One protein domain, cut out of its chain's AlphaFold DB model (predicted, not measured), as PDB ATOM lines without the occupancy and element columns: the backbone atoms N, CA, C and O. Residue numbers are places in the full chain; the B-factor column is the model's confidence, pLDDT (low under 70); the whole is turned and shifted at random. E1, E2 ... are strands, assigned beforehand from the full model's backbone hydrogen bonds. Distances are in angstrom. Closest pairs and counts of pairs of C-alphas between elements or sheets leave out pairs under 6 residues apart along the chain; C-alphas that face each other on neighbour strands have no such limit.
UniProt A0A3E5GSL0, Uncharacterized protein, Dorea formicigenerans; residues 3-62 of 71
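Overview. This is residues 3 to 62 of the 71 residues of an uncharacterized protein of Dorea formicigenerans (UniProt A0A3E5GSL0). With little regular structure, this is a small sheet of two hairpins side by side, one face covered by the long loop of residues 22 to 49, the other bare. The printed part has 60 residues, 19 of them in four named strands, E1 to E4 along the chain, with no named helix: all strand. The mixed sheet runs E1 E2 E3 E4. The whole is compact, radius of gyration of the C-alphas 10.9 A, yet elongated, 34 by 20 by 16 A.

Arrangement. Look first at inner strands E2, residues 16 to 21, and E3, residues 50 to 52: they are parallel at 7 degrees, with N 20 and O 50 2.8 A apart. E1, residues 3 to 9, forms an antiparallel hairpin with E2 at 158 degrees; N 8 and O 17 are 2.8 A apart. E4, residues 58 to 60, forms one with E3 at 166 degrees; N 51 and O 59 are 2.9 A apart. These N and O pairs are within hydrogen-bond range. E4 is apart from E1 and E2.

Along the chain. Find C-alpha 3 at (234.326, 187.736, 318.132); E1 runs 16.7 A from there. E2 spans 15.6 A, E3 6.7 A and E4 6.8 A, ending at C-alpha 60, (237.822, 178.680, 306.422).

Size, cuts and confidence. The C-alphas of Ser 12 and Ala 55, the two farthest apart, are 34.1 A apart. The link E2 to E3 is long; the printed part has no cut. Residues 11 to 13 have pLDDT under 70.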
ATOM      1  N   ARG A   3     233.767 187.959 316.795       93.38
ATOM      2  CA  ARG A   3     234.326 187.736 318.132       93.38
ATOM      3  C   ARG A   3     235.295 186.569 318.136       93.38
ATOM      4  O   ARG A   3     235.102 185.579 317.436       93.38
ATOM      5  N   LEU A   4     236.307 186.662 318.985       94.88
ATOM      6  CA  LEU A   4     237.247 185.578 319.212       94.88
ATOM      7  C   LEU A   4     236.645 184.488 320.114       94.88
ATOM      8  O   LEU A   4     236.151 184.795 321.199       94.88
ATOM      9  N   LEU A   5     236.747 183.224 319.695       95.12
ATOM     10  CA  LEU A   5     236.412 182.056 320.520       95.12
ATOM     11  C   LEU A   5     237.659 181.329 321.029       95.12
ATOM     12  O   LEU A   5     237.732 181.004 322.210       95.12
ATOM     13  N   ASP A   6     238.626 181.068 320.146       94.88
ATOM     14  CA  ASP A   6     239.855 180.353 320.497       94.88
ATOM     15  C   ASP A   6     241.046 180.816 319.646       94.88
ATOM     16  O   ASP A   6     240.889 181.275 318.511       94.88
ATOM     17  N   ILE A   7     242.252 180.677 320.199       92.12
ATOM     18  CA  ILE A   7     243.518 181.019 319.551       92.12
ATOM     19  C   ILE A   7     244.474 179.839 319.669       92.12
ATOM     20  O   ILE A   7     244.913 179.470 320.760       92.12
ATOM     21  N   LYS A   8     244.971 179.373 318.527       89.44
ATOM     22  CA  LYS A   8     246.210 178.603 318.465       89.44
ATOM     23  C   LYS A   8     247.352 179.520 318.032       89.44
ATOM     24  O   LYS A   8     247.426 179.948 316.881       89.44
ATOM     25  N   ARG A   9     248.255 179.818 318.968       78.44
ATOM     26  CA  ARG A   9     249.449 180.627 318.696       78.44
ATOM     27  C   ARG A   9     250.491 179.807 317.936       78.44
ATOM     28  O   ARG A   9     250.881 178.729 318.382       78.44
ATOM     29  N   THR A  10     250.968 180.352 316.825       70.44
ATOM     30  CA  THR A  10     252.077 179.820 316.023       70.44
ATOM     31  C   THR A  10     253.226 180.817 316.081       70.44
ATOM     32  O   THR A  10     253.175 181.882 315.479       70.44
ATOM     33  N   TYR A  11     254.260 180.494 316.858       64.44
ATOM     34  CA  TYR A  11     255.365 181.416 317.148       64.44
ATOM     35  C   TYR A  11     256.359 181.596 315.988       64.44
ATOM     36  O   TYR A  11     257.231 182.455 316.078       64.44
ATOM     37  N   SER A  12     256.251 180.807 314.913       66.44
ATOM     38  CA  SER A  12     257.182 180.839 313.780       66.44
ATOM     39  C   SER A  12     256.813 181.845 312.686       66.44
ATOM     40  O   SER A  12     257.708 182.313 311.989       66.44
ATOM     41  N   ASP A  13     255.533 182.215 312.557       64.81
ATOM     42  CA  ASP A  13     255.022 182.838 311.319       64.81
ATOM     43  C   ASP A  13     254.501 184.273 311.528       64.81
ATOM     44  O   ASP A  13     254.005 184.905 310.600       64.81
ATOM     45  N   GLY A  14     254.585 184.807 312.755       72.81
ATOM     46  CA  GLY A  14     254.149 186.176 313.072       72.81
ATOM     47  C   GLY A  14     252.629 186.404 313.031       72.81
ATOM     48  O   GLY A  14     252.183 187.547 313.075       72.81
ATOM     49  N   GLY A  15     251.830 185.336 312.966       84.75
ATOM     50  CA  GLY A  15     250.368 185.386 312.967       84.75
ATOM     51  C   GLY A  15     249.739 184.378 313.931       84.75
ATOM     52  O   GLY A  15     250.428 183.617 314.616       84.75
ATOM     53  N   MET A  16     248.408 184.373 314.001       90.81
ATOM     54  CA  MET A  16     247.654 183.464 314.873       90.81
ATOM     55  C   MET A  16     246.602 182.692 314.085       90.81
ATOM     56  O   MET A  16     245.995 183.228 313.156       90.81
ATOM     57  N   ARG A  17     246.375 181.425 314.445       92.94
ATOM     58  CA  ARG A  17     245.264 180.637 313.900       92.94
ATOM     59  C   ARG A  17     244.081 180.743 314.843       92.94
ATOM     60  O   ARG A  17     244.221 180.429 316.026       92.94
ATOM     61  N   LEU A  18     242.939 181.176 314.330       94.56
ATOM     62  CA  LEU A  18     241.806 181.600 315.146       94.56
ATOM     63  C   LEU A  18     240.564 180.747 314.890       94.56
ATOM     64  O   LEU A  18     240.333 180.289 313.771       94.56
ATOM     65  N   LEU A  19     239.753 180.584 315.931       96.75
ATOM     66  CA  LEU A  19     238.346 180.226 315.818       96.75
ATOM     67  C   LEU A  19     237.520 181.452 316.206       96.75
ATOM     68  O   LEU A  19     237.701 181.998 317.297       96.75
ATOM     69  N   LEU A  20     236.636 181.885 315.312       96.81
ATOM     70  CA  LEU A  20     235.868 183.120 315.436       96.81
ATOM     71  C   LEU A  20     234.362 182.853 315.345       96.81
ATOM     72  O   LEU A  20     233.928 181.920 314.672       96.81
ATOM     73  N   LEU A  21     233.576 183.710 315.990       97.25
ATOM     74  CA  LEU A  21     232.119 183.746 315.918       97.25
ATOM     75  C   LEU A  21     231.681 185.049 315.248       97.25
ATOM     76  O   LEU A  21     231.917 186.121 315.802       97.25
ATOM     77  N   ALA A  22     231.053 184.959 314.082       96.94
ATOM     78  CA  ALA A  22     230.358 186.071 313.439       96.94
ATOM     79  C   ALA A  22     228.868 186.040 313.803       96.94
ATOM     80  O   ALA A  22     228.319 184.973 314.069       96.94
ATOM     81  N   ASP A  23     228.198 187.188 313.777       95.81
ATOM     82  CA  ASP A  23     226.750 187.252 313.991       95.81
ATOM     83  C   ASP A  23     225.993 186.757 312.745       95.81
ATOM     84  O   ASP A  23     224.928 186.149 312.866       95.81
ATOM     85  N   SER A  24     226.538 186.997 311.543       96.25
ATOM     86  CA  SER A  24     225.934 186.582 310.265       96.25
ATOM     87  C   SER A  24     226.946 186.499 309.111       96.25
ATOM     88  O   SER A  24     228.090 186.927 309.253       96.25
ATOM     89  N   LYS A  25     226.509 186.006 307.938       95.81
ATOM     90  CA  LYS A  25     227.321 185.967 306.701       95.81
ATOM     91  C   LYS A  25     227.704 187.342 306.151       95.81
ATOM     92  O   LYS A  25     228.666 187.438 305.396       95.81
ATOM     93  N   GLU A  26     226.956 188.377 306.526       95.00
ATOM     94  CA  GLU A  26     227.173 189.758 306.079       95.00
ATOM     95  C   GLU A  26     228.290 190.461 306.865       95.00
ATOM     96  O   GLU A  26     228.706 191.567 306.515       95.00
ATOM     97  N   ASP A  27     228.785 189.839 307.940       94.69
ATOM     98  CA  ASP A  27     229.904 190.383 308.694       94.69
ATOM     99  C   ASP A  27     231.188 190.373 307.861       94.69
ATOM    100  O   ASP A  27     231.544 189.390 307.208       94.69
ATOM    101  N   THR A  28     231.937 191.473 307.940       94.69
ATOM    102  CA  THR A  28     233.275 191.537 307.349       94.69
ATOM    103  C   THR A  28     234.227 190.648 308.141       94.69
ATOM    104  O   THR A  28     234.388 190.817 309.351       94.69
ATOM    105  N   LEU A  29     234.865 189.703 307.450       96.06
ATOM    106  CA  LEU A  29     235.790 188.763 308.069       96.06
ATOM    107  C   LEU A  29     237.191 189.388 308.229       96.06
ATOM    108  O   LEU A  29     237.721 189.947 307.266       96.06
ATOM    109  N   PRO A  30     237.819 189.280 309.413       94.88
ATOM    110  CA  PRO A  30     239.094 189.932 309.703       94.88
ATOM    111  C   PRO A  30     240.251 189.248 308.971       94.88
ATOM    112  O   PRO A  30     240.295 188.021 308.874       94.88
ATOM    113  N   THR A  31     241.221 190.026 308.495       93.81
ATOM    114  CA  THR A  31     242.482 189.482 307.943       93.81
ATOM    115  C   THR A  31     243.685 189.860 308.798       93.81
ATOM    116  O   THR A  31     244.701 189.162 308.779       93.81
ATOM    117  N   LEU A  32     243.554 190.902 309.621       92.00
ATOM    118  CA  LEU A  32     244.558 191.327 310.584       92.00
ATOM    119  C   LEU A  32     244.095 191.027 312.010       92.00
ATOM    120  O   LEU A  32     242.908 191.058 312.326       92.00
ATOM    121  N   LEU A  33     245.050 190.778 312.907       90.88
ATOM    122  CA  LEU A  33     244.742 190.573 314.327       90.88
ATOM    123  C   LEU A  33     244.173 191.838 314.984       90.88
ATOM    124  O   LEU A  33     243.417 191.733 315.942       90.88
ATOM    125  N   SER A  34     244.508 193.017 314.456       90.94
ATOM    126  CA  SER A  34     243.972 194.306 314.905       90.94
ATOM    127  C   SER A  34     242.489 194.506 314.602       90.94
ATOM    128  O   SER A  34     241.878 195.389 315.192       90.94
ATOM    129  N   ASP A  35     241.918 193.713 313.694       91.25
ATOM    130  CA  ASP A  35     240.505 193.809 313.310       91.25
ATOM    131  C   ASP A  35     239.588 193.072 314.307       91.25
ATOM    132  O   ASP A  35     238.370 193.051 314.140       91.25
ATOM    133  N   ILE A  36     240.170 192.413 315.317       91.19
ATOM    134  CA  ILE A  36     239.471 191.522 316.241       91.19
ATOM    135  C   ILE A  36     239.557 192.092 317.648       91.19
ATOM    136  O   ILE A  36     240.635 192.195 318.239       91.19
ATOM    137  N   ASP A  37     238.395 192.389 318.221       88.19
ATOM    138  CA  ASP A  37     238.309 192.895 319.583       88.19
ATOM    139  C   ASP A  37     238.954 191.929 320.586       88.19
ATOM    140  O   ASP A  37     238.676 190.727 320.619       88.19
ATOM    141  N   GLY A  38     239.818 192.479 321.438       84.00
ATOM    142  CA  GLY A  38     240.549 191.719 322.452       84.00
ATOM    143  C   GLY A  38     241.869 191.116 321.969       84.00
ATOM    144  O   GLY A  38     242.608 190.571 322.792       84.00
ATOM    145  N   LEU A  39     242.214 191.255 320.685       87.38
ATOM    146  CA  LEU A  39     243.552 190.969 320.179       87.38
ATOM    147  C   LEU A  39     244.343 192.262 319.971       87.38
ATOM    148  O   LEU A  39     243.845 193.266 319.475       87.38
ATOM    149  N   SER A  40     245.612 192.231 320.375       78.94
ATOM    150  CA  SER A  40     246.571 193.300 320.121       78.94
ATOM    151  C   SER A  40     247.843 192.711 319.521       78.94
ATOM    152  O   SER A  40     248.292 191.630 319.911       78.94
ATOM    153  N   GLY A  41     248.416 193.409 318.543       75.19
ATOM    154  CA  GLY A  41     249.656 193.002 317.888       75.19
ATOM    155  C   GLY A  41     249.660 193.276 316.388       75.19
ATOM    156  O   GLY A  41     248.615 193.418 315.760       75.19
ATOM    157  N   ALA A  42     250.866 193.342 315.825       72.75
ATOM    158  CA  ALA A  42     251.071 193.300 314.385       72.75
ATOM    159  C   ALA A  42     251.056 191.834 313.933       72.75
ATOM    160  O   ALA A  42     251.730 191.004 314.539       72.75
ATOM    161  N   GLY A  43     250.281 191.514 312.899       86.06
ATOM    162  CA  GLY A  43     250.199 190.156 312.367       86.06
ATOM    163  C   GLY A  43     248.874 189.873 311.671       86.06
ATOM    164  O   GLY A  43     247.878 190.567 311.886       86.06
ATOM    165  N   GLY A  44     248.884 188.845 310.830       90.44
ATOM    166  CA  GLY A  44     247.701 188.367 310.126       90.44
ATOM    167  C   GLY A  44     246.979 187.251 310.873       90.44
ATOM    168  O   GLY A  44     247.558 186.529 311.697       90.44
ATOM    169  N   VAL A  45     245.709 187.077 310.523       92.88
ATOM    170  CA  VAL A  45     245.011 185.806 310.712       92.88
ATOM    171  C   VAL A  45     245.655 184.789 309.766       92.88
ATOM    172  O   VAL A  45     245.911 185.089 308.604       92.88
ATOM    173  N   THR A  46     245.998 183.609 310.276       93.38
ATOM    174  CA  THR A  46     246.748 182.603 309.499       93.38
ATOM    175  C   THR A  46     245.826 181.585 308.824       93.38
ATOM    176  O   THR A  46     244.709 181.353 309.311       93.38
ATOM    177  N   PRO A  47     246.293 180.927 307.744       94.00
ATOM    178  CA  PRO A  47     245.574 179.835 307.102       94.00
ATOM    179  C   PRO A  47     245.061 178.762 308.067       94.00
ATOM    180  O   PRO A  47     245.688 178.422 309.075       94.00
ATOM    181  N   GLY A  48     243.894 178.209 307.742       94.12
ATOM    182  CA  GLY A  48     243.189 177.238 308.578       94.12
ATOM    183  C   GLY A  48     242.474 177.847 309.786       94.12
ATOM    184  O   GLY A  48     241.997 177.096 310.638       94.12
ATOM    185  N   SER A  49     242.402 179.177 309.883       96.12
ATOM    186  CA  SER A  49     241.459 179.851 310.780       96.12
ATOM    187  C   SER A  49     240.024 179.617 310.311       96.12
ATOM    188  O   SER A  49     239.785 179.423 309.118       96.12
ATOM    189  N   ILE A  50     239.079 179.612 311.248       97.75
ATOM    190  CA  ILE A  50     237.679 179.260 310.999       97.75
ATOM    191  C   ILE A  50     236.780 180.344 311.583       97.75
ATOM    192  O   ILE A  50     236.989 180.765 312.722       97.75
ATOM    193  N   VAL A  51     235.762 180.758 310.831       97.88
ATOM    194  CA  VAL A  51     234.658 181.579 311.339       97.88
ATOM    195  C   VAL A  51     233.369 180.781 311.254       97.88
ATOM    196  O   VAL A  51     233.106 180.146 310.233       97.88
ATOM    197  N   ILE A  52     232.576 180.819 312.322       98.12
ATOM    198  CA  ILE A  52     231.243 180.219 312.373       98.12
ATOM    199  C   ILE A  52     230.174 181.263 312.702       98.12
ATOM    200  O   ILE A  52     230.476 182.258 313.359       98.12
ATOM    201  N   THR A  53     228.929 181.028 312.290       97.88
ATOM    202  CA  THR A  53     227.751 181.796 312.748       97.88
ATOM    203  C   THR A  53     226.893 180.961 313.711       97.88
ATOM    204  O   THR A  53     227.013 179.731 313.741       97.88
ATOM    205  N   PRO A  54     225.958 181.570 314.471       96.81
ATOM    206  CA  PRO A  54     224.958 180.828 315.244       96.81
ATOM    207  C   PRO A  54     224.049 179.923 314.402       96.81
ATOM    208  O   PRO A  54     223.494 178.960 314.928       96.81
ATOM    209  N   ALA A  55     223.897 180.217 313.105       96.75
ATOM    210  CA  ALA A  55     223.146 179.392 312.159       96.75
ATOM    211  C   ALA A  55     223.953 178.188 311.633       96.75
ATOM    212  O   ALA A  55     223.440 177.428 310.816       96.75
ATOM    213  N   LEU A  56     225.172 177.987 312.151       94.38
ATOM    214  CA  LEU A  56     226.111 176.933 311.765       94.38
ATOM    215  C   LEU A  56     226.674 177.095 310.346       94.38
ATOM    216  O   LEU A  56     227.083 176.116 309.725       94.38
ATOM    217  N   ASP A  57     226.744 178.330 309.854       97.56
ATOM    218  CA  ASP A  57     227.499 178.617 308.641       97.56
ATOM    219  C   ASP A  57     228.992 178.611 308.943       97.56
ATOM    220  O   ASP A  57     229.399 179.021 310.035       97.56
ATOM    221  N   VAL A  58     229.816 178.187 307.985       97.50
ATOM    222  CA  VAL A  58     231.263 178.041 308.204       97.50
ATOM    223  C   VAL A  58     232.073 178.662 307.074       97.50
ATOM    224  O   VAL A  58     231.805 178.432 305.898       97.50
ATOM    225  N   CYS A  59     233.122 179.395 307.437       97.50
ATOM    226  CA  CYS A  59     234.153 179.880 306.530       97.50
ATOM    227  C   CYS A  59     235.542 179.448 307.030       97.50
ATOM    228  O   CYS A  59     235.802 179.450 308.235       97.50
ATOM    229  N   ILE A  60     236.442 179.081 306.114       97.44
ATOM    230  CA  ILE A  60     237.822 178.680 306.422       97.44
ATOM    231  C   ILE A  60     238.789 179.551 305.620       97.44
ATOM    232  O   ILE A  60     238.588 179.767 304.424       97.44
ATOM    233  N   MET A  61     239.850 180.033 306.269       96.69
ATOM    234  CA  MET A  61     240.918 180.777 305.604       96.69
ATOM    235  C   MET A  61     241.827 179.830 304.819       96.69
ATOM    236  O   MET A  61     242.401 178.894 305.385       96.69
ATOM    237  N   ALA A  62     241.971 180.084 303.523       95.69
ATOM    238  CA  ALA A  62     242.822 179.320 302.627       95.69
ATOM    239  C   ALA A  62     244.315 179.634 302.834       95.69
ATOM    240  O   ALA A  62     244.698 180.572 303.534       95.69
TER     241      ALA A  62